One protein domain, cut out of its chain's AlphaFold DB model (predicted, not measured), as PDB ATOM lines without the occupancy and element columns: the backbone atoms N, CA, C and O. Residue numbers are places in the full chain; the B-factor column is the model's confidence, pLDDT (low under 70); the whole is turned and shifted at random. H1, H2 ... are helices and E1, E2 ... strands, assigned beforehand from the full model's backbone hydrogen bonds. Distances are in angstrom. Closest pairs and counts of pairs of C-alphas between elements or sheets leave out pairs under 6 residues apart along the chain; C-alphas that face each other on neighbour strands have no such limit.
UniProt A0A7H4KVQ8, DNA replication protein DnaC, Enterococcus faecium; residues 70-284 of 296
ATOM      1  N   ILE A  70      47.447 -12.713  77.013       98.00
ATOM      2  CA  ILE A  70      47.337 -14.168  77.109       98.00
ATOM      3  C   ILE A  70      45.935 -14.531  76.631       98.00
ATOM      4  O   ILE A  70      44.959 -14.369  77.358       98.00
ATOM      5  N   VAL A  71      45.831 -15.005  75.393       96.94
ATOM      6  CA  VAL A  71      44.549 -15.298  74.743       96.94
ATOM      7  C   VAL A  71      44.406 -16.810  74.583       96.94
ATOM      8  O   VAL A  71      45.191 -17.426  73.867       96.94
ATOM      9  N   GLY A  72      43.409 -17.402  75.248       89.69
ATOM     10  CA  GLY A  72      43.209 -18.857  75.243       89.69
ATOM     11  C   GLY A  72      42.692 -19.410  73.909       89.69
ATOM     12  O   GLY A  72      43.075 -20.505  73.505       89.69
ATOM     13  N   ASP A  73      41.862 -18.642  73.193       91.94
ATOM     14  CA  ASP A  73      41.379 -18.983  71.848       91.94
ATOM     15  C   ASP A  73      41.990 -18.037  70.796       91.94
ATOM     16  O   ASP A  73      41.600 -16.866  70.728       91.94
ATOM     17  N   PRO A  74      42.898 -18.518  69.922       92.88
ATOM     18  CA  PRO A  74      43.508 -17.705  68.872       92.88
ATOM     19  C   PRO A  74      42.511 -17.020  67.927       92.88
ATOM     20  O   PRO A  74      42.854 -16.012  67.311       92.88
ATOM     21  N   LYS A  75      41.273 -17.519  67.803       93.44
ATOM     22  CA  LYS A  75      40.246 -16.890  66.953       93.44
ATOM     23  C   LYS A  75      39.863 -15.492  67.435       93.44
ATOM     24  O   LYS A  75      39.480 -14.661  66.610       93.44
ATOM     25  N   LEU A  76      40.025 -15.204  68.729       95.69
ATOM     26  CA  LEU A  76      39.731 -13.896  69.323       95.69
ATOM     27  C   LEU A  76      40.572 -12.763  68.712       95.69
ATOM     28  O   LEU A  76      40.122 -11.625  68.653       95.69
ATOM     29  N   TRP A  77      41.747 -13.048  68.148       96.81
ATOM     30  CA  TRP A  77      42.532 -12.026  67.442       96.81
ATOM     31  C   TRP A  77      41.843 -11.460  66.205       96.81
ATOM     32  O   TRP A  77      42.149 -10.351  65.785       96.81
ATOM     33  N   THR A  78      40.916 -12.219  65.625       95.81
ATOM     34  CA  THR A  78      40.173 -11.801  64.433       95.81
ATOM     35  C   THR A  78      38.816 -11.193  64.764       95.81
ATOM     36  O   THR A  78      38.141 -10.723  63.858       95.81
ATOM     37  N   THR A  79      38.383 -11.200  66.029       94.75
ATOM     38  CA  THR A  79      37.048 -10.717  66.412       94.75
ATOM     39  C   THR A  79      36.987  -9.202  66.469       94.75
ATOM     40  O   THR A  79      37.874  -8.583  67.042       94.75
ATOM     41  N   SER A  80      35.906  -8.622  65.966       96.88
ATOM     42  CA  SER A  80      35.594  -7.201  66.072       96.88
ATOM     43  C   SER A  80      34.087  -7.006  66.256       96.88
ATOM     44  O   SER A  80      33.292  -7.950  66.157       96.88
ATOM     45  N   PHE A  81      33.667  -5.762  66.486       97.69
ATOM     46  CA  PHE A  81      32.243  -5.435  66.483       97.69
ATOM     47  C   PHE A  81      31.576  -5.670  65.124       97.69
ATOM     48  O   PHE A  81      30.361  -5.852  65.094       97.69
ATOM     49  N   ASP A  82      32.335  -5.659  64.029       96.50
ATOM     50  CA  ASP A  82      31.796  -5.792  62.669       96.50
ATOM     51  C   ASP A  82      31.496  -7.244  62.307       96.50
ATOM     52  O   ASP A  82      30.551  -7.520  61.573       96.50
ATOM     53  N   ASN A  83      32.270  -8.188  62.848       95.69
ATOM     54  CA  ASN A  83      32.043  -9.616  62.630       95.69
ATOM     55  C   ASN A  83      31.288 -10.307  63.773       95.69
ATOM     56  O   ASN A  83      31.076 -11.522  63.732       95.69
ATOM     57  N   TYR A  84      30.846  -9.553  64.783       94.88
ATOM     58  CA  TYR A  84      29.885 -10.053  65.755       94.88
ATOM     59  C   TYR A  84      28.481 -10.040  65.145       94.88
ATOM     60  O   TYR A  84      27.890  -8.980  64.954       94.88
ATOM     61  N   VAL A  85      27.924 -11.221  64.877       93.25
ATOM     62  CA  VAL A  85      26.560 -11.370  64.340       93.25
ATOM     63  C   VAL A  85      25.584 -11.689  65.481       93.25
ATOM     64  O   VAL A  85      25.681 -12.776  66.068       93.25
ATOM     65  N   PRO A  86      24.655 -10.781  65.834       93.12
ATOM     66  CA  PRO A  86      23.575 -11.082  66.768       93.12
ATOM     67  C   PRO A  86      22.632 -12.153  66.211       93.12
ATOM     68  O   PRO A  86      22.349 -12.193  65.018       93.12
ATOM     69  N   ASP A  87      22.133 -13.010  67.087       88.94
ATOM     70  CA  ASP A  87      21.203 -14.107  66.794       88.94
ATOM     71  C   ASP A  87      19.824 -13.927  67.459       88.94
ATOM     72  O   ASP A  87      18.957 -14.792  67.331       88.94
ATOM     73  N   GLY A  88      19.612 -12.800  68.146       90.62
ATOM     74  CA  GLY A  88      18.366 -12.435  68.808       90.62
ATOM     75  C   GLY A  88      18.444 -11.052  69.458       90.62
ATOM     76  O   GLY A  88      19.468 -10.371  69.384       90.62
ATOM     77  N   GLN A  89      17.357 -10.639  70.113       92.31
ATOM     78  CA  GLN A  89      17.280  -9.337  70.786       92.31
ATOM     79  C   GLN A  89      18.336  -9.204  71.893       92.31
ATOM     80  O   GLN A  89      19.033  -8.200  71.958       92.31
ATOM     81  N   GLU A  90      18.520 -10.252  72.702       92.56
ATOM     82  CA  GLU A  90      19.494 -10.268  73.801       92.56
ATOM     83  C   GLU A  90      20.930 -10.027  73.306       92.56
ATOM     84  O   GLU A  90      21.641  -9.175  73.836       92.56
ATOM     85  N   SER A  91      21.359 -10.729  72.253       93.19
ATOM     86  CA  SER A  91      22.708 -10.571  71.703       93.19
ATOM     87  C   SER A  91      22.889  -9.262  70.922       93.19
ATOM     88  O   SER A  91      24.014  -8.760  70.843       93.19
ATOM     89  N   ALA A  92      21.809  -8.676  70.392       95.38
ATOM     90  CA  ALA A  92      21.823  -7.345  69.787       95.38
ATOM     91  C   ALA A  92      21.950  -6.238  70.848       95.38
ATOM     92  O   ALA A  92      22.761  -5.322  70.692       95.38
ATOM     93  N   ASP A  93      21.221  -6.358  71.958       95.06
ATOM     94  CA  ASP A  93      21.331  -5.451  73.103       95.06
ATOM     95  C   ASP A  93      22.711  -5.556  73.758       95.06
ATOM     96  O   ASP A  93      23.318  -4.535  74.084       95.06
ATOM     97  N   ALA A  94      23.268  -6.767  73.855       95.75
ATOM     98  CA  ALA A  94      24.638  -6.983  74.307       95.75
ATOM     99  C   ALA A  94      25.668  -6.265  73.421       95.75
ATOM    100  O   ALA A  94      26.557  -5.592  73.942       95.75
ATOM    101  N   LEU A  95      25.538  -6.353  72.089       97.12
ATOM    102  CA  LEU A  95      26.399  -5.621  71.152       97.12
ATOM    103  C   LEU A  95      26.274  -4.102  71.346       97.12
ATOM    104  O   LEU A  95      27.282  -3.394  71.366       97.12
ATOM    105  N   LYS A  96      25.046  -3.594  71.508       97.12
ATOM    106  CA  LYS A  96      24.786  -2.168  71.744       97.12
ATOM    107  C   LYS A  96      25.437  -1.691  73.043       97.12
ATOM    108  O   LYS A  96      26.155  -0.694  73.022       97.12
ATOM    109  N   LEU A  97      25.221  -2.402  74.148       97.38
ATOM    110  CA  LEU A  97      25.813  -2.073  75.446       97.38
ATOM    111  C   LEU A  97      27.342  -2.171  75.414       97.38
ATOM    112  O   LEU A  97      28.009  -1.287  75.935       97.38
ATOM    113  N   ALA A  98      27.910  -3.173  74.736       98.12
ATOM    114  CA  ALA A  98      29.359  -3.303  74.586       98.12
ATOM    115  C   ALA A  98      29.973  -2.108  73.834       98.12
ATOM    116  O   ALA A  98      30.999  -1.575  74.256       98.12
ATOM    117  N   ARG A  99      29.324  -1.637  72.757       98.06
ATOM    118  CA  ARG A  99      29.740  -0.423  72.031       98.06
ATOM    119  C   ARG A  99      29.638   0.832  72.900       98.06
ATOM    120  O   ARG A  99      30.558   1.645  72.891       98.06
ATOM    121  N   LEU A 100      28.556   0.973  73.671       97.31
ATOM    122  CA  LEU A 100      28.383   2.093  74.604       97.31
ATOM    123  C   LEU A 100      29.464   2.094  75.694       97.31
ATOM    124  O   LEU A 100      30.090   3.126  75.920       97.31
ATOM    125  N   SER A 101      29.742   0.940  76.309       97.75
ATOM    126  CA  SER A 101      30.822   0.798  77.290       97.75
ATOM    127  C   SER A 101      32.193   1.110  76.681       97.75
ATOM    128  O   SER A 101      32.971   1.831  77.297       97.75
ATOM    129  N   ALA A 102      32.490   0.640  75.462       98.00
ATOM    130  CA  ALA A 102      33.736   0.981  74.766       98.00
ATOM    131  C   ALA A 102      33.876   2.497  74.547       98.00
ATOM    132  O   ALA A 102      34.928   3.062  74.835       98.00
ATOM    133  N   GLY A 103      32.800   3.168  74.121       97.38
ATOM    134  CA  GLY A 103      32.751   4.630  74.016       97.38
ATOM    135  C   GLY A 103      33.006   5.337  75.350       97.38
ATOM    136  O   GLY A 103      33.805   6.270  75.414       97.38
ATOM    137  N   GLY A 104      32.384   4.851  76.429       96.75
ATOM    138  CA  GLY A 104      32.611   5.360  77.783       96.75
ATOM    139  C   GLY A 104      34.065   5.208  78.240       96.75
ATOM    140  O   GLY A 104      34.616   6.131  78.840       96.75
ATOM    141  N   TYR A 105      34.719   4.092  77.900       97.44
ATOM    142  CA  TYR A 105      36.140   3.891  78.188       97.44
ATOM    143  C   TYR A 105      37.039   4.871  77.443       97.44
ATOM    144  O   TYR A 105      37.893   5.477  78.084       97.44
ATOM    145  N   MET A 106      36.834   5.055  76.136       97.06
ATOM    146  CA  MET A 106      37.631   5.996  75.336       97.06
ATOM    147  C   MET A 106      37.538   7.413  75.901       97.06
ATOM    148  O   MET A 106      38.565   8.033  76.168       97.06
ATOM    149  N   LYS A 107      36.314   7.871  76.191       96.06
ATOM    150  CA  LYS A 107      36.065   9.184  76.790       96.06
ATOM    151  C   LYS A 107      36.739   9.328  78.160       96.06
ATOM    152  O   LYS A 107      37.506  10.249  78.397       96.06
ATOM    153  N   SER A 108      36.516   8.378  79.067       95.38
ATOM    154  CA  SER A 108      37.132   8.410  80.402       95.38
ATOM    155  C   SER A 108      38.672   8.410  80.321       95.38
ATOM    156  O   SER A 108      39.338   9.120  81.069       95.38
ATOM    157  N   LEU A 109      39.274   7.649  79.402       95.88
ATOM    158  CA  LEU A 109      40.732   7.602  79.233       95.88
ATOM    159  C   LEU A 109      41.314   8.895  78.647       95.88
ATOM    160  O   LEU A 109      42.383   9.331  79.082       95.88
ATOM    161  N   GLN A 110      40.622   9.501  77.685       95.25
ATOM    162  CA  GLN A 110      40.996  10.788  77.103       95.25
ATOM    163  C   GLN A 110      41.027  11.883  78.177       95.25
ATOM    164  O   GLN A 110      42.034  12.580  78.335       95.25
ATOM    165  N   GLU A 111      39.971  11.970  78.984       95.88
ATOM    166  CA  GLU A 111      39.845  12.962  80.047       95.88
ATOM    167  C   GLU A 111      40.903  12.758  81.140       95.88
ATOM    168  O   GLU A 111      41.513  13.725  81.605       95.88
ATOM    169  N   GLU A 112      41.186  11.506  81.514       95.31
ATOM    170  CA  GLU A 112      42.245  11.185  82.474       95.31
ATOM    171  C   GLU A 112      43.621  11.636  81.976       95.31
ATOM    172  O   GLU A 112      44.341  12.320  82.707       95.31
ATOM    173  N   LYS A 113      43.983  11.313  80.729       94.75
ATOM    174  CA  LYS A 113      45.283  11.697  80.155       94.75
ATOM    175  C   LYS A 113      45.410  13.205  79.982       94.75
ATOM    176  O   LYS A 113      46.478  13.761  80.250       94.75
ATOM    177  N   ARG A 114      44.321  13.890  79.620       95.50
ATOM    178  CA  ARG A 114      44.253  15.359  79.619       95.50
ATOM    179  C   ARG A 114      44.576  15.924  81.004       95.50
ATOM    180  O   ARG A 114      45.471  16.763  81.108       95.50
ATOM    181  N   CYS A 115      43.900  15.452  82.054       95.88
ATOM    182  CA  CYS A 115      44.130  15.931  83.420       95.88
ATOM    183  C   CYS A 115      45.562  15.639  83.885       95.88
ATOM    184  O   CYS A 115      46.227  16.520  84.424       95.88
ATOM    185  N   GLN A 116      46.080  14.436  83.620       94.62
ATOM    186  CA  GLN A 116      47.451  14.056  83.973       94.62
ATOM    187  C   GLN A 116      48.500  14.956  83.306       94.62
ATOM    188  O   GLN A 116      49.465  15.348  83.963       94.62
ATOM    189  N   ARG A 117      48.310  15.335  82.034       94.44
ATOM    190  CA  ARG A 117      49.200  16.287  81.349       94.44
ATOM    191  C   ARG A 117      49.176  17.671  81.988       94.44
ATOM    192  O   ARG A 117      50.241  18.252  82.166       94.44
ATOM    193  N   ILE A 118      47.995  18.177  82.353       95.88
ATOM    194  CA  ILE A 118      47.860  19.467  83.052       95.88
ATOM    195  C   ILE A 118      48.593  19.413  84.396       95.88
ATOM    196  O   ILE A 118      49.420  20.271  84.683       95.88
ATOM    197  N   ILE A 119      48.365  18.360  85.185       95.69
ATOM    198  CA  ILE A 119      48.994  18.173  86.500       95.69
ATOM    199  C   ILE A 119      50.523  18.080  86.391       95.69
ATOM    200  O   ILE A 119      51.236  18.604  87.247       95.69
ATOM    201  N   ALA A 120      51.037  17.418  85.352       94.44
ATOM    202  CA  ALA A 120      52.473  17.258  85.132       94.44
ATOM    203  C   ALA A 120      53.156  18.521  84.579       94.44
ATOM    204  O   ALA A 120      54.383  18.629  84.659       94.44
ATOM    205  N   ASN A 121      52.396  19.468  84.018       93.81
ATOM    206  CA  ASN A 121      52.948  20.686  83.446       93.81
ATOM    207  C   ASN A 121      53.346  21.671  84.556       93.81
ATOM    208  O   ASN A 121      52.513  22.194  85.299       93.81
ATOM    209  N   LYS A 122      54.652  21.920  84.676       88.56
ATOM    210  CA  LYS A 122      55.200  22.801  85.712       88.56
ATOM    211  C   LYS A 122      55.013  24.286  85.414       88.56
ATOM    212  O   LYS A 122      55.076  25.061  86.364       88.56
ATOM    213  N   ASP A 123      54.760  24.635  84.155       93.00
ATOM    214  CA  ASP A 123      54.608  26.015  83.692       93.00
ATOM    215  C   ASP A 123      53.184  26.562  83.910       93.00
ATOM    216  O   ASP A 123      52.975  27.768  83.811       93.00
ATOM    217  N   LEU A 124      52.212  25.687  84.205       88.62
ATOM    218  CA  LEU A 124      50.837  26.069  84.546       88.62
ATOM    219  C   LEU A 124      50.717  26.509  86.005       88.62
ATOM    220  O   LEU A 124      51.504  26.090  86.863       88.62
ATOM    221  N   ASP A 125      49.703  27.328  86.280       91.50
ATOM    222  CA  ASP A 125      49.470  27.844  87.621       91.50
ATOM    223  C   ASP A 125      48.969  26.749  88.593       91.50
ATOM    224  O   ASP A 125      48.497  25.672  88.209       91.50
ATOM    225  N   ASP A 126      49.111  27.001  89.899       92.25
ATOM    226  CA  ASP A 126      48.691  26.046  90.932       92.25
ATOM    227  C   ASP A 126      47.177  25.780  90.916       92.25
ATOM    228  O   ASP A 126      46.746  24.678  91.261       92.25
ATOM    229  N   SER A 127      46.373  26.758  90.492       94.62
ATOM    230  CA  SER A 127      44.913  26.667  90.466       94.62
ATOM    231  C   SER A 127      44.424  25.728  89.360       94.62
ATOM    232  O   SER A 127      43.552  24.893  89.599       94.62
ATOM    233  N   GLU A 128      45.005  25.810  88.164       93.94
ATOM    234  CA  GLU A 128      44.738  24.935  87.023       93.94
ATOM    235  C   GLU A 128      45.090  23.485  87.354       93.94
ATOM    236  O   GLU A 128      44.313  22.564  87.079       93.94
ATOM    237  N   ARG A 129      46.241  23.265  88.003       94.94
ATOM    238  CA  ARG A 129      46.654  21.923  88.433       94.94
ATOM    239  C   ARG A 129      45.722  21.345  89.487       94.94
ATOM    240  O   ARG A 129      45.432  20.150  89.440       94.94
ATOM    241  N   GLU A 130      45.253  22.157  90.428       95.56
ATOM    242  CA  GLU A 130      44.330  21.696  91.465       95.56
ATOM    243  C   GLU A 130      42.939  21.385  90.895       95.56
ATOM    244  O   GLU A 130      42.351  20.351  91.220       95.56
ATOM    245  N   GLN A 131      42.461  22.204  89.955       95.69
ATOM    246  CA  GLN A 131      41.231  21.939  89.212       95.69
ATOM    247  C   GLN A 131      41.323  20.620  88.429       95.69
ATOM    248  O   GLN A 131      40.413  19.794  88.507       95.69
ATOM    249  N   ALA A 132      42.445  20.357  87.752       96.44
ATOM    250  CA  ALA A 132      42.653  19.101  87.033       96.44
ATOM    251  C   ALA A 132      42.712  17.875  87.961       96.44
ATOM    252  O   ALA A 132      42.211  16.809  87.603       96.44
ATOM    253  N   LYS A 133      43.287  17.994  89.169       96.69
ATOM    254  CA  LYS A 133      43.248  16.909  90.171       96.69
ATOM    255  C   LYS A 133      41.823  16.620  90.626       96.69
ATOM    256  O   LYS A 133      41.465  15.450  90.772       96.69
ATOM    257  N   LYS A 134      41.019  17.666  90.832       96.81
ATOM    258  CA  LYS A 134      39.611  17.519  91.196       96.81
ATOM    259  C   LYS A 134      38.836  16.806  90.086       96.81
ATOM    260  O   LYS A 134      38.238  15.768  90.365       96.81
ATOM    261  N   GLU A 135      38.942  17.278  88.842       96.44
ATOM    262  CA  GLU A 135      38.342  16.634  87.660       96.44
ATOM    263  C   GLU A 135      38.759  15.160  87.544       96.44
ATOM    264  O   GLU A 135      37.918  14.287  87.342       96.44
ATOM    265  N   LEU A 136      40.046  14.859  87.750       95.12
ATOM    266  CA  LEU A 136      40.562  13.492  87.714       95.12
ATOM    267  C   LEU A 136      39.975  12.597  88.818       95.12
ATOM    268  O   LEU A 136      39.754  11.406  88.588       95.12
ATOM    269  N   SER A 137      39.747  13.148  90.012       93.88
ATOM    270  CA  SER A 137      39.183  12.414  91.153       93.88
ATOM    271  C   SER A 137      37.684  12.136  91.016       93.88
ATOM    272  O   SER A 137      37.205  11.121  91.520       93.88
ATOM    273  N   GLU A 138      36.965  13.009  90.308       93.31
ATOM    274  CA  GLU A 138      35.519  12.923  90.056       93.31
ATOM    275  C   GLU A 138      35.192  12.180  88.752       93.31
ATOM    276  O   GLU A 138      34.024  11.942  88.444       93.31
ATOM    277  N   LEU A 139      36.214  11.804  87.980       93.00
ATOM    278  CA  LEU A 139      36.053  11.129  86.705       93.00
ATOM    279  C   LEU A 139      35.342   9.784  86.877       93.00
ATOM    280  O   LEU A 139      35.797   8.907  87.620       93.00
ATOM    281  N   ASP A 140      34.268   9.597  86.114       89.56
ATOM    282  CA  ASP A 140      33.523   8.348  86.121       89.56
ATOM    283  C   ASP A 140      34.364   7.204  85.524       89.56
ATOM    284  O   ASP A 140      34.924   7.291  84.419       89.56
ATOM    285  N   LYS A 141      34.498   6.128  86.303       94.12
ATOM    286  CA  LYS A 141      35.277   4.930  85.975       94.12
ATOM    287  C   LYS A 141      34.482   3.709  86.407       94.12
ATOM    288  O   LYS A 141      34.117   3.580  87.575       94.12
ATOM    289  N   PHE A 142      34.289   2.786  85.474       96.56
ATOM    290  CA  PHE A 142      33.427   1.629  85.667       96.56
ATOM    291  C   PHE A 142      34.064   0.325  85.187       96.56
ATOM    292  O   PHE A 142      34.866   0.284  84.250       96.56
ATOM    293  N   ASN A 143      33.638  -0.782  85.786       97.81
ATOM    294  CA  ASN A 143      33.858  -2.112  85.232       97.81
ATOM    295  C   ASN A 143      32.672  -2.520  84.344       97.81
ATOM    296  O   ASN A 143      31.539  -2.111  84.581       97.81
ATOM    297  N   THR A 144      32.922  -3.360  83.340       98.25
ATOM    298  CA  THR A 144      31.868  -3.998  82.532       98.25
ATOM    299  C   THR A 144      31.874  -5.490  82.826       98.25
ATOM    300  O   THR A 144      32.936  -6.108  82.795       98.25
ATOM    301  N   ILE A 145      30.711  -6.089  83.085       97.81
ATOM    302  CA  ILE A 145      30.609  -7.532  83.354       97.81
ATOM    303  C   ILE A 145      29.762  -8.200  82.282       97.81
ATOM    304  O   ILE A 145      28.574  -7.914  82.154       97.81
ATOM    305  N   PHE A 146      30.354  -9.155  81.576       97.19
ATOM    306  CA  PHE A 146      29.645 -10.120  80.753       97.19
ATOM    307  C   PHE A 146      29.384 -11.386  81.568       97.19
ATOM    308  O   PHE A 146      30.317 -12.118  81.893       97.19
ATOM    309  N   SER A 147      28.123 -11.682  81.870       94.62
ATOM    310  CA  SER A 147      27.726 -12.889  82.611       94.62
ATOM    311  C   SER A 147      26.753 -13.713  81.781       94.62
ATOM    312  O   SER A 147      25.871 -13.157  81.131       94.62
ATOM    313  N   GLY A 148      26.901 -15.036  81.770       90.56
ATOM    314  CA  GLY A 148      25.944 -15.903  81.089       90.56
ATOM    315  C   GLY A 148      26.499 -17.242  80.648       90.56
ATOM    316  O   GLY A 148      27.674 -17.530  80.853       90.56
ATOM    317  N   VAL A 149      25.678 -18.056  79.985       86.88
ATOM    318  CA  VAL A 149      26.066 -19.427  79.605       86.88
ATOM    319  C   VAL A 149      27.274 -19.463  78.642       86.88
ATOM    320  O   VAL A 149      27.543 -18.480  77.941       86.88
ATOM    321  N   PRO A 150      28.059 -20.557  78.608       86.88
ATOM    322  CA  PRO A 150      29.211 -20.675  77.712       86.88
ATOM    323  C   PRO A 150      28.838 -20.553  76.228       86.88
ATOM    324  O   PRO A 150      27.736 -20.904  75.824       86.88
ATOM    325  N   GLY A 151      29.780 -20.072  75.408       83.81
ATOM    326  CA  GLY A 151      29.657 -20.108  73.942       83.81
ATOM    327  C   GLY A 151      28.765 -19.038  73.292       83.81
ATOM    328  O   GLY A 151      28.638 -19.011  72.074       83.81
ATOM    329  N   VAL A 152      28.210 -18.110  74.069       89.31
ATOM    330  CA  VAL A 152      27.281 -17.054  73.598       89.31
ATOM    331  C   VAL A 152      27.945 -15.785  73.044       89.31
ATOM    332  O   VAL A 152      27.258 -14.898  72.550       89.31
ATOM    333  N   GLY A 153      29.279 -15.683  73.098       91.81
ATOM    334  CA  GLY A 153      30.025 -14.548  72.527       91.81
ATOM    335  C   GLY A 153      30.526 -13.489  73.519       91.81
ATOM    336  O   GLY A 153      30.927 -12.412  73.089       91.81
ATOM    337  N   LYS A 154      30.571 -13.790  74.826       96.19
ATOM    338  CA  LYS A 154      31.136 -12.896  75.861       96.19
ATOM    339  C   LYS A 154      32.572 -12.451  75.546       96.19
ATOM    340  O   LYS A 154      32.827 -11.260  75.415       96.19
ATOM    341  N   SER A 155      33.487 -13.408  75.366       97.19
ATOM    342  CA  SER A 155      34.905 -13.142  75.077       97.19
ATOM    343  C   SER A 155      35.103 -12.441  73.729       97.19
ATOM    344  O   SER A 155      35.979 -11.592  73.609       97.19
ATOM    345  N   HIS A 156      34.242 -12.724  72.738       97.44
ATOM    346  CA  HIS A 156      34.230 -12.022  71.445       97.44
ATOM    347  C   HIS A 156      33.959 -10.532  71.645       97.44
ATOM    348  O   HIS A 156      34.740  -9.704  71.179       97.44
ATOM    349  N   LEU A 157      32.873 -10.174  72.341       98.25
ATOM    350  CA  LEU A 157      32.547  -8.768  72.591       98.25
ATOM    351  C   LEU A 157      33.605  -8.091  73.464       98.25
ATOM    352  O   LEU A 157      33.999  -6.973  73.154       98.25
ATOM    353  N   ALA A 158      34.112  -8.768  74.496       98.50
ATOM    354  CA  ALA A 158      35.169  -8.231  75.350       98.50
ATOM    355  C   ALA A 158      36.454  -7.916  74.559       98.50
ATOM    356  O   ALA A 158      37.007  -6.824  74.689       98.50
ATOM    357  N   MET A 159      36.898  -8.825  73.685       98.62
ATOM    358  CA  MET A 159      38.050  -8.588  72.810       98.62
ATOM    359  C   MET A 159      37.766  -7.498  71.767       98.62
ATOM    360  O   MET A 159      38.619  -6.653  71.512       98.62
ATOM    361  N   SER A 160      36.550  -7.460  71.215       98.62
ATOM    362  CA  SER A 160      36.125  -6.410  70.276       98.62
ATOM    363  C   SER A 160      36.147  -5.021  70.916       98.62
ATOM    364  O   SER A 160      36.556  -4.061  70.269       98.62
ATOM    365  N   MET A 161      35.756  -4.914  72.190       98.69
ATOM    366  CA  MET A 161      35.870  -3.675  72.961       98.69
ATOM    367  C   MET A 161      37.331  -3.246  73.111       98.69
ATOM    368  O   MET A 161      37.626  -2.081  72.868       98.69
ATOM    369  N   LEU A 162      38.245  -4.160  73.468       98.25
ATOM    370  CA  LEU A 162      39.673  -3.829  73.565       98.25
ATOM    371  C   LEU A 162      40.237  -3.351  72.232       98.25
ATOM    372  O   LEU A 162      40.912  -2.330  72.211       98.25
ATOM    373  N   GLN A 163      39.957  -4.059  71.135       98.19
ATOM    374  CA  GLN A 163      40.443  -3.664  69.811       98.19
ATOM    375  C   GLN A 163      39.913  -2.284  69.418       98.19
ATOM    376  O   GLN A 163      40.697  -1.415  69.053       98.19
ATOM    377  N   ALA A 164      38.611  -2.038  69.597       98.12
ATOM    378  CA  ALA A 164      38.021  -0.740  69.295       98.12
ATOM    379  C   ALA A 164      38.648   0.396  70.123       98.12
ATOM    380  O   ALA A 164      38.979   1.439  69.572       98.12
ATOM    381  N   VAL A 165      38.850   0.194  71.430       98.19
ATOM    382  CA  VAL A 165      39.493   1.199  72.296       98.19
ATOM    383  C   VAL A 165      40.956   1.410  71.900       98.19
ATOM    384  O   VAL A 165      41.404   2.550  71.825       98.19
ATOM    385  N   ASN A 166      41.700   0.341  71.623       96.88
ATOM    386  CA  ASN A 166      43.118   0.399  71.267       96.88
ATOM    387  C   ASN A 166      43.367   1.082  69.912       96.88
ATOM    388  O   ASN A 166      44.384   1.755  69.752       96.88
ATOM    389  N   ASP A 167      42.445   0.919  68.959       95.81
ATOM    390  CA  ASP A 167      42.601   1.399  67.584       95.81
ATOM    391  C   ASP A 167      41.959   2.778  67.341       95.81
ATOM    392  O   ASP A 167      42.360   3.479  66.411       95.81
ATOM    393  N   HIS A 168      40.973   3.177  68.154       95.62
ATOM    394  CA  HIS A 168      40.184   4.398  67.925       95.62
ATOM    395  C   HIS A 168      40.254   5.441  69.045       95.62
ATOM    396  O   HIS A 168      39.666   6.513  68.895       95.62
ATOM    397  N   SER A 169      40.964   5.181  70.149       94.88
ATOM    398  CA  SER A 169      41.230   6.236  71.135       94.88
ATOM    399  C   SER A 169      42.123   7.319  70.530       94.88
ATOM    400  O   SER A 169      43.113   7.015  69.869       94.88
ATOM    401  N   GLU A 170      41.818   8.590  70.806       91.56
ATOM    402  CA  GLU A 170      42.692   9.710  70.421       91.56
ATOM    403  C   GLU A 170      44.061   9.627  71.113       91.56
ATOM    404  O   GLU A 170      45.094  10.011  70.565       91.56
ATOM    405  N   GLU A 171      44.065   9.090  72.330       91.50
ATOM    406  CA  GLU A 171      45.260   8.844  73.121       91.50
ATOM    407  C   GLU A 171      45.824   7.444  72.871       91.50
ATOM    408  O   GLU A 171      45.088   6.482  72.665       91.50
ATOM    409  N   LEU A 172      47.141   7.289  73.007       92.88
ATOM    410  CA  LEU A 172      47.779   5.974  72.950       92.88
ATOM    411  C   LEU A 172      47.436   5.175  74.210       92.88
ATOM    412  O   LEU A 172      47.964   5.468  75.283       92.88
ATOM    413  N   VAL A 173      46.549   4.190  74.098       96.00
ATOM    414  CA  VAL A 173      46.022   3.394  75.218       96.00
ATOM    415  C   VAL A 173      46.695   2.021  75.289       96.00
ATOM    416  O   VAL A 173      47.004   1.425  74.265       96.00
ATOM    417  N   SER A 174      46.935   1.520  76.503       97.94
ATOM    418  CA  SER A 174      47.347   0.130  76.747       97.94
ATOM    419  C   SER A 174      46.141  -0.764  77.047       97.94
ATOM    420  O   SER A 174      45.512  -0.673  78.100       97.94
ATOM    421  N   CYS A 175      45.811  -1.650  76.112       98.56
ATOM    422  CA  CYS A 175      44.773  -2.666  76.276       98.56
ATOM    423  C   CYS A 175      45.401  -4.043  76.505       98.56
ATOM    424  O   CYS A 175      46.395  -4.372  75.866       98.56
ATOM    425  N   LEU A 176      44.827  -4.863  77.388       98.75
ATOM    426  CA  LEU A 176      45.347  -6.200  77.691       98.75
ATOM    427  C   LEU A 176      44.216  -7.215  77.825       98.75
ATOM    428  O   LEU A 176      43.254  -6.976  78.554       98.75
ATOM    429  N   PHE A 177      44.350  -8.362  77.161       98.75
ATOM    430  CA  PHE A 177      43.427  -9.485  77.289       98.75
ATOM    431  C   PHE A 177      44.088 -10.632  78.047       98.75
ATOM    432  O   PHE A 177      45.168 -11.080  77.661       98.75
ATOM    433  N   ILE A 178      43.437 -11.138  79.095       98.31
ATOM    434  CA  ILE A 178      43.961 -12.246  79.892       98.31
ATOM    435  C   ILE A 178      42.916 -13.348  80.086       98.31
ATOM    436  O   ILE A 178      41.937 -13.173  80.807       98.31
ATOM    437  N   SER A 179      43.195 -14.522  79.520       96.69
ATOM    438  CA  SER A 179      42.643 -15.809  79.951       96.69
ATOM    439  C   SER A 179      43.189 -16.140  81.339       96.69
ATOM    440  O   SER A 179      44.380 -16.429  81.495       96.69
ATOM    441  N   LEU A 180      42.332 -16.092  82.362       94.12
ATOM    442  CA  LEU A 180      42.740 -16.340  83.750       94.12
ATOM    443  C   LEU A 180      43.330 -17.744  83.929       94.12
ATOM    444  O   LEU A 180      44.359 -17.910  84.582       94.12
ATOM    445  N   ASN A 181      42.724 -18.751  83.297       91.06
ATOM    446  CA  ASN A 181      43.195 -20.134  83.371       91.06
ATOM    447  C   ASN A 181      44.615 -20.299  82.818       91.06
ATOM    448  O   ASN A 181      45.451 -20.954  83.447       91.06
ATOM    449  N   ASP A 182      44.902 -19.710  81.657       94.75
ATOM    450  CA  ASP A 182      46.226 -19.812  81.039       94.75
ATOM    451  C   ASP A 182      47.259 -18.979  81.794       94.75
ATOM    452  O   ASP A 182      48.391 -19.426  81.983       94.75
ATOM    453  N   MET A 183      46.862 -17.813  82.308       95.62
ATOM    454  CA  MET A 183      47.712 -16.987  83.158       95.62
ATOM    455  C   MET A 183      48.157 -17.741  84.415       95.62
ATOM    456  O   MET A 183      49.357 -17.817  84.674       95.62
ATOM    457  N   PHE A 184      47.243 -18.382  85.151       93.06
ATOM    458  CA  PHE A 184      47.620 -19.158  86.337       93.06
ATOM    459  C   PHE A 184      48.498 -20.369  86.006       93.06
ATOM    460  O   PHE A 184      49.407 -20.697  86.773       93.06
ATOM    461  N   ARG A 185      48.297 -21.011  84.848       92.00
ATOM    462  CA  ARG A 185      49.198 -22.072  84.364       92.00
ATOM    463  C   ARG A 185      50.602 -21.535  84.091       92.00
ATOM    464  O   ARG A 185      51.577 -22.163  84.503       92.00
ATOM    465  N   LEU A 186      50.708 -20.379  83.438       95.31
ATOM    466  CA  LEU A 186      51.985 -19.725  83.155       95.31
ATOM    467  C   LEU A 186      52.690 -19.287  84.445       95.31
ATOM    468  O   LEU A 186      53.877 -19.581  84.600       95.31
ATOM    469  N   ILE A 187      51.961 -18.713  85.407       93.81
ATOM    470  CA  ILE A 187      52.491 -18.370  86.733       93.81
ATOM    471  C   ILE A 187      53.024 -19.621  87.434       93.81
ATOM    472  O   ILE A 187      54.192 -19.649  87.819       93.81
ATOM    473  N   LYS A 188      52.239 -20.701  87.513       91.19
ATOM    474  CA  LYS A 188      52.685 -21.973  88.111       91.19
ATOM    475  C   LYS A 188      53.933 -22.528  87.412       91.19
ATOM    476  O   LYS A 188      54.840 -23.029  88.069       91.19
ATOM    477  N   SER A 189      54.021 -22.399  86.085       93.31
ATOM    478  CA  SER A 189      55.189 -22.839  85.302       93.31
ATOM    479  C   SER A 189      56.459 -21.999  85.519       93.31
ATOM    480  O   SER A 189      57.561 -22.433  85.152       93.31
ATOM    481  N   SER A 190      56.304 -20.801  86.095       95.38
ATOM    482  CA  SER A 190      57.387 -19.861  86.388       95.38
ATOM    483  C   SER A 190      58.049 -20.099  87.749       95.38
ATOM    484  O   SER A 190      59.086 -19.504  88.032       95.38
ATOM    485  N   PHE A 191      57.489 -20.969  88.593       93.06
ATOM    486  CA  PHE A 191      58.050 -21.253  89.912       93.06
ATOM    487  C   PHE A 191      59.487 -21.780  89.802       93.06
ATOM    488  O   PHE A 191      59.792 -22.647  88.983       93.06
ATOM    489  N   GLY A 192      60.382 -21.202  90.608       93.94
ATOM    490  CA  GLY A 192      61.824 -21.460  90.545       93.94
ATOM    491  C   GLY A 192      62.557 -20.775  89.382       93.94
ATOM    492  O   GLY A 192      63.744 -21.025  89.203       93.94
ATOM    493  N   LYS A 193      61.886 -19.919  88.596       95.12
ATOM    494  CA  LYS A 193      62.465 -19.182  87.458       95.12
ATOM    495  C   LYS A 193      62.274 -17.668  87.646       95.12
ATOM    496  O   LYS A 193      61.322 -17.112  87.092       95.12
ATOM    497  N   PRO A 194      63.146 -16.990  88.414       90.75
ATOM    498  CA  PRO A 194      62.986 -15.564  88.717       90.75
ATOM    499  C   PRO A 194      63.011 -14.670  87.467       90.75
ATOM    500  O   PRO A 194      62.305 -13.668  87.434       90.75
ATOM    501  N   ASP A 195      63.728 -15.072  86.412       94.44
ATOM    502  CA  ASP A 195      63.812 -14.329  85.142       94.44
ATOM    503  C   ASP A 195      62.588 -14.521  84.229       94.44
ATOM    504  O   ASP A 195      62.513 -13.964  83.131       94.44
ATOM    505  N   SER A 196      61.612 -15.339  84.636       96.19
ATOM    506  CA  SER A 196      60.394 -15.532  83.856       96.19
ATOM    507  C   SER A 196      59.563 -14.251  83.826       96.19
ATOM    508  O   SER A 196      59.196 -13.690  84.859       96.19
ATOM    509  N   LYS A 197      59.125 -13.843  82.634       94.88
ATOM    510  CA  LYS A 197      58.155 -12.744  82.502       94.88
ATOM    511  C   LYS A 197      56.793 -13.047  83.145       94.88
ATOM    512  O   LYS A 197      56.013 -12.133  83.356       94.88
ATOM    513  N   TYR A 198      56.512 -14.316  83.446       96.62
ATOM    514  CA  TYR A 198      55.236 -14.777  83.997       96.62
ATOM    515  C   TYR A 198      55.269 -15.019  85.510       96.62
ATOM    516  O   TYR A 198      54.410 -15.734  86.016       96.62
ATOM    517  N   THR A 199      56.250 -14.482  86.245       95.69
ATOM    518  CA  THR A 199      56.175 -14.511  87.714       95.69
ATOM    519  C   THR A 199      54.930 -13.768  88.193       95.69
ATOM    520  O   THR A 199      54.424 -12.870  87.519       95.69
ATOM    521  N   GLU A 200      54.431 -14.127  89.373       94.44
ATOM    522  CA  GLU A 200      53.265 -13.471  89.973       94.44
ATOM    523  C   GLU A 200      53.428 -11.955  90.068       94.44
ATOM    524  O   GLU A 200      52.504 -11.224  89.717       94.44
ATOM    525  N   LEU A 201      54.603 -11.493  90.507       93.94
ATOM    526  CA  LEU A 201      54.907 -10.070  90.620       93.94
ATOM    527  C   LEU A 201      54.832  -9.389  89.249       93.94
ATOM    528  O   LEU A 201      54.066  -8.446  89.086       93.94
ATOM    529  N   ASN A 202      55.525  -9.935  88.243       95.69
ATOM    530  CA  ASN A 202      55.525  -9.382  86.888       95.69
ATOM    531  C   ASN A 202      54.112  -9.337  86.284       95.69
ATOM    532  O   ASN A 202      53.736  -8.346  85.659       95.69
ATOM    533  N   MET A 203      53.311 -10.388  86.488       96.44
ATOM    534  CA  MET A 203      51.931 -10.427  86.005       96.44
ATOM    535  C   MET A 203      51.039  -9.438  86.751       96.44
ATOM    536  O   MET A 203      50.271  -8.721  86.117       96.44
ATOM    537  N   THR A 204      51.148  -9.359  88.076       95.19
ATOM    538  CA  THR A 204      50.355  -8.419  88.881       95.19
ATOM    539  C   THR A 204      50.690  -6.977  88.514       95.19
ATOM    540  O   THR A 204      49.773  -6.175  88.334       95.19
ATOM    541  N   ASP A 205      51.968  -6.658  88.314       95.50
ATOM    542  CA  ASP A 205      52.419  -5.337  87.880       95.50
ATOM    543  C   ASP A 205      51.913  -5.005  86.472       95.50
ATOM    544  O   ASP A 205      51.346  -3.931  86.258       95.50
ATOM    545  N   LEU A 206      52.046  -5.926  85.512       97.06
ATOM    546  CA  LEU A 206      51.525  -5.740  84.156       97.06
ATOM    547  C   LEU A 206      50.012  -5.485  84.178       97.06
ATOM    548  O   LEU A 206      49.538  -4.491  83.629       97.06
ATOM    549  N   LEU A 207      49.251  -6.360  84.837       97.88
ATOM    550  CA  LEU A 207      47.794  -6.268  84.878       97.88
ATOM    551  C   LEU A 207      47.315  -5.041  85.647       97.88
ATOM    552  O   LEU A 207      46.258  -4.519  85.317       97.88
ATOM    553  N   SER A 208      48.049  -4.560  86.648       96.69
ATOM    554  CA  SER A 208      47.655  -3.378  87.426       96.69
ATOM    555  C   SER A 208      47.867  -2.072  86.663       96.69
ATOM    556  O   SER A 208      47.096  -1.138  86.854       96.69
ATOM    557  N   ASN A 209      48.862  -2.013  85.772       95.31
ATOM    558  CA  ASN A 209      49.303  -0.762  85.150       95.31
ATOM    559  C   ASN A 209      48.717  -0.474  83.756       95.31
ATOM    560  O   ASN A 209      48.904   0.631  83.251       95.31
ATOM    561  N   VAL A 210      48.026  -1.424  83.118       97.62
ATOM    562  CA  VAL A 210      47.380  -1.171  81.815       97.62
ATOM    563  C   VAL A 210      46.116  -0.319  81.942       97.62
ATOM    564  O   VAL A 210      45.358  -0.442  82.908       97.62
ATOM    565  N   ASP A 211      45.838   0.495  80.929       97.62
ATOM    566  CA  ASP A 211      44.706   1.428  80.898       97.62
ATOM    567  C   ASP A 211      43.347   0.697  80.900       97.62
ATOM    568  O   ASP A 211      42.419   1.095  81.612       97.62
ATOM    569  N   LEU A 212      43.232  -0.402  80.142       98.56
ATOM    570  CA  LEU A 212      42.026  -1.232  80.056       98.56
ATOM    571  C   LEU A 212      42.380  -2.725  80.020       98.56
ATOM    572  O   LEU A 212      43.209  -3.168  79.227       98.56
ATOM    573  N   LEU A 213      41.726  -3.510  80.876       98.75
ATOM    574  CA  LEU A 213      42.003  -4.935  81.066       98.75
ATOM    575  C   LEU A 213      40.748  -5.764  80.816       98.75
ATOM    576  O   LEU A 213      39.698  -5.450  81.372       98.75
ATOM    577  N   VAL A 214      40.874  -6.855  80.062       98.75
ATOM    578  CA  VAL A 214      39.912  -7.959  80.068       98.75
ATOM    579  C   VAL A 214      40.438  -9.087  80.950       98.75
ATOM    580  O   VAL A 214      41.533  -9.598  80.715       98.75
ATOM    581  N   LEU A 215      39.629  -9.498  81.926       98.12
ATOM    582  CA  LEU A 215      39.777 -10.763  82.643       98.12
ATOM    583  C   LEU A 215      38.724 -11.743  82.127       98.12
ATOM    584  O   LEU A 215      37.532 -11.598  82.412       98.12
ATOM    585  N   ASP A 216      39.167 -12.713  81.335       97.25
ATOM    586  CA  ASP A 216      38.297 -13.665  80.655       97.25
ATOM    587  C   ASP A 216      38.091 -14.947  81.479       97.25
ATOM    588  O   ASP A 216      39.023 -15.473  82.096       97.25
ATOM    589  N   ASP A 217      36.853 -15.447  81.452       92.94
ATOM    590  CA  ASP A 217      36.378 -16.683  82.080       92.94
ATOM    591  C   ASP A 217      36.576 -16.752  83.611       92.94
ATOM    592  O   ASP A 217      36.830 -17.821  84.177       92.94
ATOM    593  N   LEU A 218      36.363 -15.625  84.306       93.38
ATOM    594  CA  LEU A 218      36.383 -15.538  85.771       93.38
ATOM    595  C   LEU A 218      35.402 -16.540  86.397       93.38
ATOM    596  O   LEU A 218      34.215 -16.573  86.060       93.38
ATOM    597  N   GLY A 219      35.902 -17.360  87.317       86.06
ATOM    598  CA  GLY A 219      35.181 -18.435  87.995       86.06
ATOM    599  C   GLY A 219      35.599 -19.823  87.524       86.06
ATOM    600  O   GLY A 219      35.432 -20.805  88.254       86.06
ATOM    601  N   SER A 220      36.175 -19.922  86.324       80.81
ATOM    602  CA  SER A 220      36.613 -21.196  85.744       80.81
ATOM    603  C   SER A 220      37.913 -21.705  86.371       80.81
ATOM    604  O   SER A 220      38.172 -22.905  86.347       80.81
ATOM    605  N   GLU A 221      38.686 -20.830  87.015       76.94
ATOM    606  CA  GLU A 221      39.898 -21.179  87.756       76.94
ATOM    607  C   GLU A 221      39.593 -21.878  89.094       76.94
ATOM    608  O   GLU A 221      40.483 -22.412  89.756       76.94
ATOM    609  N   SER A 222      38.319 -21.949  89.492       67.44
ATOM    610  CA  SER A 222      37.878 -22.736  90.649       67.44
ATOM    611  C   SER A 222      38.221 -24.229  90.536       67.44
ATOM    612  O   SER A 222      38.283 -24.914  91.557       67.44
ATOM    613  N   SER A 223      38.538 -24.740  89.339       62.31
ATOM    614  CA  SER A 223      39.123 -26.076  89.171       62.31
ATOM    615  C   SER A 223      40.425 -26.250  89.961       62.31
ATOM    616  O   SER A 223      40.645 -27.317  90.525       62.31
ATOM    617  N   PHE A 224      41.240 -25.197  90.090       61.16
ATOM    618  CA  PHE A 224      42.460 -25.218  90.901       61.16
ATOM    619  C   PHE A 224      42.165 -25.253  92.412       61.16
ATOM    620  O   PHE A 224      42.960 -25.802  93.171       61.16
ATOM    621  N   LYS A 225      41.002 -24.749  92.866       61.12
ATOM    622  CA  LYS A 225      40.580 -24.849  94.282       61.12
ATOM    623  C   LYS A 225      40.332 -26.292  94.721       61.12
ATOM    624  O   LYS A 225      40.452 -26.594  95.903       61.12
ATOM    625  N   ARG A 226      39.956 -27.172  93.786       59.38
ATOM    626  CA  ARG A 226      39.678 -28.588  94.076       59.38
ATOM    627  C   ARG A 226      40.950 -29.409  94.314       59.38
ATOM    628  O   ARG A 226      40.846 -30.483  94.892       59.38
ATOM    629  N   GLU A 227      42.122 -28.916  93.900       58.72
ATOM    630  CA  GLU A 227      43.406 -29.603  94.103       58.72
ATOM    631  C   GLU A 227      43.984 -29.366  95.515       58.72
ATOM    632  O   GLU A 227      44.514 -30.301  96.109       58.72
ATOM    633  N   ASN A 228      43.881 -28.145  96.068       66.12
ATOM    634  CA  ASN A 228      44.338 -27.778  97.424       66.12
ATOM    635  C   ASN A 228      43.725 -26.419  97.860       66.12
ATOM    636  O   ASN A 228      43.616 -25.493  97.051       66.12
ATOM    637  N   ARG A 229      43.375 -26.263  99.146       74.06
ATOM    638  CA  ARG A 229      42.879 -25.011  99.753       74.06
ATOM    639  C   ARG A 229      43.865 -23.846  99.609       74.06
ATOM    640  O   ARG A 229      43.441 -22.739  99.288       74.06
ATOM    641  N   GLU A 230      45.161 -24.101  99.773       74.44
ATOM    642  CA  GLU A 230      46.218 -23.084  99.655       74.44
ATOM    643  C   GLU A 230      46.276 -22.481  98.244       74.44
ATOM    644  O   GLU A 230      46.379 -21.265  98.081       74.44
ATOM    645  N   ALA A 231      46.110 -23.312  97.207       72.94
ATOM    646  CA  ALA A 231      46.053 -22.852  95.819       72.94
ATOM    647  C   ALA A 231      44.838 -21.941  95.569       72.94
ATOM    648  O   ALA A 231      44.914 -20.977  94.806       72.94
ATOM    649  N   GLY A 232      43.719 -22.215  96.244       81.56
ATOM    650  CA  GLY A 232      42.518 -21.391  96.167       81.56
ATOM    651  C   GLY A 232      42.637 -20.028  96.851       81.56
ATOM    652  O   GLY A 232      42.050 -19.057  96.370       81.56
ATOM    653  N   GLU A 233      43.371 -19.947  97.960       85.00
ATOM    654  CA  GLU A 233      43.674 -18.682  98.645       85.00
ATOM    655  C   GLU A 233      44.673 -17.851  97.831       85.00
ATOM    656  O   GLU A 233      44.451 -16.661  97.608       85.00
ATOM    657  N   TYR A 234      45.702 -18.503  97.288       87.00
ATOM    658  CA  TYR A 234      46.682 -17.900  96.390       87.00
ATOM    659  C   TYR A 234      46.039 -17.196  95.185       87.00
ATOM    660  O   TYR A 234      46.241 -16.001  94.972       87.00
ATOM    661  N   ILE A 235      45.198 -17.913  94.433       88.94
ATOM    662  CA  ILE A 235      44.488 -17.377  93.262       88.94
ATOM    663  C   ILE A 235      43.663 -16.140  93.627       88.94
ATOM    664  O   ILE A 235      43.675 -15.138  92.911       88.94
ATOM    665  N   GLN A 236      42.958 -16.195  94.758       90.75
ATOM    666  CA  GLN A 236      42.155 -15.072  95.226       90.75
ATOM    667  C   GLN A 236      43.010 -13.859  95.595       90.75
ATOM    668  O   GLN A 236      42.594 -12.738  95.312       90.75
ATOM    669  N   ASN A 237      44.197 -14.055  96.174       91.00
ATOM    670  CA  ASN A 237      45.112 -12.958  96.490       91.00
ATOM    671  C   ASN A 237      45.620 -12.258  95.224       91.00
ATOM    672  O   ASN A 237      45.594 -11.030  95.174       91.00
ATOM    673  N   VAL A 238      45.989 -13.016  94.186       92.19
ATOM    674  CA  VAL A 238      46.419 -12.453  92.892       92.19
ATOM    675  C   VAL A 238      45.282 -11.659  92.241       92.19
ATOM    676  O   VAL A 238      45.464 -10.498  91.871       92.19
ATOM    677  N   ILE A 239      44.078 -12.241  92.163       93.69
ATOM    678  CA  ILE A 239      42.892 -11.558  91.614       93.69
ATOM    679  C   ILE A 239      42.581 -10.289  92.413       93.69
ATOM    680  O   ILE A 239      42.313  -9.240  91.827       93.69
ATOM    681  N   PHE A 240      42.629 -10.360  93.745       94.06
ATOM    682  CA  PHE A 240      42.395  -9.202  94.600       94.06
ATOM    683  C   PHE A 240      43.443  -8.108  94.382       94.06
ATOM    684  O   PHE A 240      43.061  -6.948  94.257       94.06
ATOM    685  N   GLY A 241      44.731  -8.456  94.304       93.44
ATOM    686  CA  GLY A 241      45.819  -7.509  94.049       93.44
ATOM    687  C   GLY A 241      45.595  -6.721  92.760       93.44
ATOM    688  O   GLY A 241      45.581  -5.490  92.787       93.44
ATOM    689  N   VAL A 242      45.290  -7.431  91.669       95.56
ATOM    690  CA  VAL A 242      44.970  -6.823  90.370       95.56
ATOM    691  C   VAL A 242      43.721  -5.948  90.456       95.56
ATOM    692  O   VAL A 242      43.753  -4.780  90.082       95.56
ATOM    693  N   LEU A 243      42.599  -6.474  90.946       95.00
ATOM    694  CA  LEU A 243      41.334  -5.734  90.943       95.00
ATOM    695  C   LEU A 243      41.335  -4.544  91.911       95.00
ATOM    696  O   LEU A 243      40.634  -3.561  91.680       95.00
ATOM    697  N   ASN A 244      42.112  -4.605  92.992       94.94
ATOM    698  CA  ASN A 244      42.218  -3.515  93.954       94.94
ATOM    699  C   ASN A 244      42.968  -2.300  93.387       94.94
ATOM    700  O   ASN A 244      42.633  -1.175  93.752       94.94
ATOM    701  N   ALA A 245      43.930  -2.515  92.488       94.69
ATOM    702  CA  ALA A 245      44.678  -1.447  91.827       94.69
ATOM    703  C   ALA A 245      43.899  -0.772  90.680       94.69
ATOM    704  O   ALA A 245      44.383   0.190  90.088       94.69
ATOM    705  N   ARG A 246      42.699  -1.268  90.341       93.75
ATOM    706  CA  ARG A 246      42.026  -0.948  89.076       93.75
ATOM    707  C   ARG A 246      40.627  -0.370  89.249       93.75
ATOM    708  O   ARG A 246      39.931  -0.588  90.240       93.75
ATOM    709  N   GLN A 247      40.210   0.375  88.227       90.81
ATOM    710  CA  GLN A 247      38.858   0.934  88.093       90.81
ATOM    711  C   GLN A 247      38.254   0.749  86.691       90.81
ATOM    712  O   GLN A 247      37.120   1.159  86.473       90.81
ATOM    713  N   ARG A 248      39.008   0.165  85.745       96.38
ATOM    714  CA  ARG A 248      38.551  -0.163  84.386       96.38
ATOM    715  C   ARG A 248      38.940  -1.592  84.040       96.38
ATOM    716  O   ARG A 248      40.068  -1.868  83.613       96.38
ATOM    717  N   THR A 249      38.010  -2.504  84.276       98.19
ATOM    718  CA  THR A 249      38.164  -3.922  83.956       98.19
ATOM    719  C   THR A 249      36.892  -4.435  83.298       98.19
ATOM    720  O   THR A 249      35.786  -4.231  83.798       98.19
ATOM    721  N   ILE A 250      37.052  -5.105  82.165       98.62
ATOM    722  CA  ILE A 250      36.008  -5.883  81.514       98.62
ATOM    723  C   ILE A 250      36.163  -7.319  82.013       98.62
ATOM    724  O   ILE A 250      37.237  -7.904  81.916       98.62
ATOM    725  N   ILE A 251      35.109  -7.892  82.571       98.06
ATOM    726  CA  ILE A 251      35.145  -9.223  83.171       98.06
ATOM    727  C   ILE A 251      34.155 -10.095  82.420       98.06
ATOM    728  O   ILE A 251      32.996  -9.712  82.265       98.06
ATOM    729  N   THR A 252      34.582 -11.271  81.975       97.19
ATOM    730  CA  THR A 252      33.656 -12.287  81.469       97.19
ATOM    731  C   THR A 252      33.553 -13.424  82.479       97.19
ATOM    732  O   THR A 252      34.530 -13.802  83.121       97.19
ATOM    733  N   THR A 253      32.351 -13.958  82.667       95.25
ATOM    734  CA  THR A 253      32.113 -15.070  83.587       95.25
ATOM    735  C   THR A 253      30.949 -15.937  83.119       95.25
ATOM    736  O   THR A 253      29.990 -15.459  82.503       95.25
ATOM    737  N   ASN A 254      31.030 -17.233  83.416       92.62
ATOM    738  CA  ASN A 254      29.915 -18.165  83.245       92.62
ATOM    739  C   ASN A 254      29.009 -18.242  84.486       92.62
ATOM    740  O   ASN A 254      28.030 -18.982  84.474       92.62
ATOM    741  N   LEU A 255      29.336 -17.480  85.532       91.00
ATOM    742  CA  LEU A 255      28.654 -17.474  86.817       91.00
ATOM    743  C   LEU A 255      27.657 -16.319  86.911       91.00
ATOM    744  O   LEU A 255      27.859 -15.239  86.345       91.00
ATOM    745  N   ASN A 256      26.583 -16.536  87.662       88.81
ATOM    746  CA  ASN A 256      25.677 -15.479  88.091       88.81
ATOM    747  C   ASN A 256      26.178 -14.799  89.380       88.81
ATOM    748  O   ASN A 256      27.127 -15.253  90.017       88.81
ATOM    749  N   SER A 257      25.527 -13.706  89.784       87.75
ATOM    750  CA  SER A 257      25.945 -12.912  90.949       87.75
ATOM    751  C   SER A 257      26.024 -13.710  92.255       87.75
ATOM    752  O   SER A 257      26.963 -13.507  93.017       87.75
ATOM    753  N   ARG A 258      25.092 -14.646  92.498       90.00
ATOM    754  CA  ARG A 258      25.102 -15.481  93.712       90.00
ATOM    755  C   ARG A 258      26.284 -16.446  93.704       90.00
ATOM    756  O   ARG A 258      26.990 -16.561  94.693       90.00
ATOM    757  N   GLU A 259      26.535 -17.084  92.564       90.94
ATOM    758  CA  GLU A 259      27.663 -18.009  92.402       90.94
ATOM    759  C   GLU A 259      29.015 -17.292  92.549       90.94
ATOM    760  O   GLU A 259      29.944 -17.838  93.142       90.94
ATOM    761  N   LEU A 260      29.134 -16.055  92.050       90.31
ATOM    762  CA  LEU A 260      30.321 -15.232  92.285       90.31
ATOM    763  C   LEU A 260      30.526 -14.975  93.783       90.31
ATOM    764  O   LEU A 260      31.635 -15.174  94.276       90.31
ATOM    765  N   GLU A 261      29.477 -14.569  94.502       91.56
ATOM    766  CA  GLU A 261      29.517 -14.290  95.947       91.56
ATOM    767  C   GLU A 261      29.834 -15.530  96.801       91.56
ATOM    768  O   GLU A 261      30.436 -15.403  97.865       91.56
ATOM    769  N   GLU A 262      29.485 -16.728  96.329       89.31
ATOM    770  CA  GLU A 262      29.864 -17.994  96.969       89.31
ATOM    771  C   GLU A 262      31.337 -18.357  96.726       89.31
ATOM    772  O   GLU A 262      32.001 -18.933  97.593       89.31
ATOM    773  N   ILE A 263      31.866 -18.042  95.540       86.38
ATOM    774  CA  ILE A 263      33.223 -18.429  95.137       86.38
ATOM    775  C   ILE A 263      34.267 -17.430  95.634       86.38
ATOM    776  O   ILE A 263      35.359 -17.848  96.033       86.38
ATOM    777  N   TYR A 264      33.984 -16.133  95.598       89.88
ATOM    778  CA  TYR A 264      34.949 -15.094  95.939       89.88
ATOM    779  C   TYR A 264      34.608 -14.417  97.252       89.88
ATOM    780  O   TYR A 264      33.454 -14.147  97.566       89.88
ATOM    781  N   ASN A 265      35.647 -14.069  98.007       89.12
ATOM    782  CA  ASN A 265      35.447 -13.304  99.226       89.12
ATOM    783  C   ASN A 265      34.818 -11.914  98.946       89.12
ATOM    784  O   ASN A 265      35.005 -11.347  97.859       89.12
ATOM    785  N   PRO A 266      34.149 -11.300  99.943       93.88
ATOM    786  CA  PRO A 266      33.443 -10.029  99.762       93.88
ATOM    787  C   PRO A 266      34.313  -8.865  99.266       93.88
ATOM    788  O   PRO A 266      33.810  -7.954  98.608       93.88
ATOM    789  N   LYS A 267      35.625  -8.875  99.551       94.19
ATOM    790  CA  LYS A 267      36.533  -7.812  99.092       94.19
ATOM    791  C   LYS A 267      36.733  -7.876  97.580       94.19
ATOM    792  O   LYS A 267      36.713  -6.836  96.930       94.19
ATOM    793  N   ILE A 268      36.891  -9.077  97.023       94.50
ATOM    794  CA  ILE A 268      36.988  -9.281  95.572       94.50
ATOM    795  C   ILE A 268      35.677  -8.871  94.904       94.50
ATOM    796  O   ILE A 268      35.708  -8.082  93.965       94.50
ATOM    797  N   ILE A 269      34.534  -9.315  95.436       95.25
ATOM    798  CA  ILE A 269      33.212  -8.941  94.912       95.25
ATOM    799  C   ILE A 269      33.026  -7.423  94.878       95.25
ATOM    800  O   ILE A 269      32.650  -6.874  93.845       95.25
ATOM    801  N   SER A 270      33.388  -6.723  95.956       94.94
ATOM    802  CA  SER A 270      33.343  -5.256  96.007       94.94
ATOM    803  C   SER A 270      34.189  -4.591  94.912       94.94
ATOM    804  O   SER A 270      33.804  -3.543  94.395       94.94
ATOM    805  N   ARG A 271      35.334  -5.179  94.535       95.81
ATOM    806  CA  ARG A 271      36.174  -4.662  93.443       95.81
ATOM    807  C   ARG A 271      35.629  -5.015  92.063       95.81
ATOM    808  O   ARG A 271      35.690  -4.167  91.181       95.81
ATOM    809  N   ILE A 272      35.057  -6.208  91.893       94.88
ATOM    810  CA  ILE A 272      34.382  -6.626  90.655       94.88
ATOM    811  C   ILE A 272      33.202  -5.690  90.363       94.88
ATOM    812  O   ILE A 272      33.127  -5.137  89.268       94.88
ATOM    813  N   TYR A 273      32.335  -5.447  91.351       95.00
ATOM    814  CA  TYR A 273      31.118  -4.634  91.211       95.00
ATOM    815  C   TYR A 273      31.347  -3.117  91.279       95.00
ATOM    816  O   TYR A 273      30.396  -2.340  91.233       95.00
ATOM    817  N   LYS A 274      32.594  -2.647  91.364       94.00
ATOM    818  CA  LYS A 274      32.875  -1.210  91.406       94.00
ATOM    819  C   LYS A 274      32.443  -0.529  90.097       94.00
ATOM    820  O   LYS A 274      32.994  -0.816  89.035       94.00
ATOM    821  N   GLY A 275      31.472   0.381  90.194       90.94
ATOM    822  CA  GLY A 275      30.967   1.177  89.070       90.94
ATOM    823  C   GLY A 275      30.177   0.384  88.023       90.94
ATOM    824  O   GLY A 275      30.000   0.875  86.922       90.94
ATOM    825  N   VAL A 276      29.724  -0.843  88.309       91.94
ATOM    826  CA  VAL A 276      29.085  -1.704  87.287       91.94
ATOM    827  C   VAL A 276      27.622  -1.365  86.997       91.94
ATOM    828  O   VAL A 276      27.021  -1.991  86.121       91.94
ATOM    829  N   ASP A 277      27.021  -0.429  87.729       86.62
ATOM    830  CA  ASP A 277      25.617  -0.060  87.562       86.62
ATOM    831  C   ASP A 277      25.366   0.440  86.131       86.62
ATOM    832  O   ASP A 277      25.971   1.403  85.675       86.62
ATOM    833  N   GLY A 278      24.501  -0.257  85.385       86.75
ATOM    834  CA  GLY A 278      24.260   0.016  83.959       86.75
ATOM    835  C   GLY A 278      25.265  -0.616  82.980       86.75
ATOM    836  O   GLY A 278      25.047  -0.556  81.772       86.75
ATOM    837  N   HIS A 279      26.305  -1.297  83.475       92.88
ATOM    838  CA  HIS A 279      27.391  -1.903  82.686       92.88
ATOM    839  C   HIS A 279      27.460  -3.439  82.814       92.88
ATOM    840  O   HIS A 279      28.495  -4.063  82.558       92.88
ATOM    841  N   VAL A 280      26.351  -4.077  83.198       94.25
ATOM    842  CA  VAL A 280      26.222  -5.542  83.232       94.25
ATOM    843  C   VAL A 280      25.498  -6.030  81.981       94.25
ATOM    844  O   VAL A 280      24.334  -5.707  81.755       94.25
ATOM    845  N   ILE A 281      26.172  -6.866  81.197       94.44
ATOM    846  CA  ILE A 281      25.665  -7.465  79.964       94.44
ATOM    847  C   ILE A 281      25.414  -8.950  80.223       94.44
ATOM    848  O   ILE A 281      26.343  -9.729  80.456       94.44
ATOM    849  N   LYS A 282      24.140  -9.346  80.219       91.31
ATOM    850  CA  LYS A 282      23.719 -10.711  80.552       91.31
ATOM    851  C   LYS A 282      23.368 -11.500  79.299       91.31
ATOM    852  O   LYS A 282      22.624 -11.017  78.455       91.31
ATOM    853  N   PHE A 283      23.851 -12.733  79.244       88.81
ATOM    854  CA  PHE A 283      23.461 -13.736  78.265       88.81
ATOM    855  C   PHE A 283      22.742 -14.888  78.962       88.81
ATOM    856  O   PHE A 283      23.271 -15.528  79.873       88.81
ATOM    857  N   THR A 284      21.530 -15.188  78.530       84.81
ATOM    858  CA  THR A 284      20.727 -16.293  79.045       84.81
ATOM    859  C   THR A 284      20.773 -17.479  78.081       84.81
ATOM    860  O   THR A 284      21.466 -17.469  77.066       84.81
TER     861      THR A 284
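What this domain is: This is residues 70 to 284 of the 296 residues of the protein "DNA replication protein DnaC" of Enterococcus faecium (UniProt A0A7H4KVQ8). A five-stranded parallel sheet makes the core, with helices H2 and H4 over one face and H8 and H10 beyond the other, which they only graze. The long H2 runs on past the sheet, and the chain folds back as H3, making a helical hairpin whose tip, residues 122 to 127, sticks out. The printed part has 215 residues, with ten named helices and five named strands in the order H1 H2 H3 E1 H4 E2 H5 H6 E3 H7 H8 E4 H9 H10 E5. The class is mixed, and the sheet's order is E2 E3 E4 E1 E5. The whole is compact, with a radius of gyration of the C-alphas of 18.2 A and spans of 58 by 48 by 32 A.

How they stand to each other: H1, residues 74 to 78, touches H4, residues 154 to 168; the closest C-alphas, of Leu 76 and His 156, are 6.2 A apart. H2, residues 89 to 120, forms a hairpin with H3, residues 126 to 138, at a shallow tilt of 21 degrees, opposite ways; the closest C-alphas, of Ile 119 and Arg 129, are 4.8 A apart. The sheet holds E1, residues 144 to 148, E2, 175 to 179, E3, 212 to 218, E4, 249 to 253, and E5, 280 to 283. Within hydrogen-bond range are, for instance, N 176 and O 212 for E2 and E3, 3.0 A, N 215 and O 250 for E3 and E4, 2.9 A, N 146 and O 251 for E4 and E1, 2.8 A, and N 281 and O 145 for E1 and E5, 2.8 A. H2 and H4 are on the same face, at heights over the sheet of 9.1 A and 8.2 A. H5, residues 180 to 189, and H6, residues 200 to 209, only graze the sheet. H8, residues 229 to 244, touches H6, the closest C-alphas, of Ser 208 and Val 242, being 5.3 A apart, and touches H7, residues 222 to 225, only at the corner. H8 also touches H10, residues 266 to 272, at a steep tilt of 46 degrees; the closest C-alphas, of Phe 240 and Ile 268, are 5.5 A apart. H9, residues 257 to 263, is not on the sheet. Every O i to N i+4 pair is within hydrogen-bond range in H2, H3, H4, H5, H6, H8, H9 and H10; H1 has 0 of 1, but 2 of 2 O i to N i+3 pairs, and H7 is too short for an i+4 pair.

Where its parts are: H1 begins at C-alpha 74, (43.508, -17.705, 68.872). H2 is 46.4 A long, H8 22.3 A and H4 21.1 A. E5 ends at C-alpha 283, (23.461, -13.736, 78.265).

The domain as a whole: The two C-alphas farthest apart, of Asp 125 and Glu 227, are 58.1 A apart. The printed part has no cut and no long link. Residues 222 to 228 have pLDDT under 70.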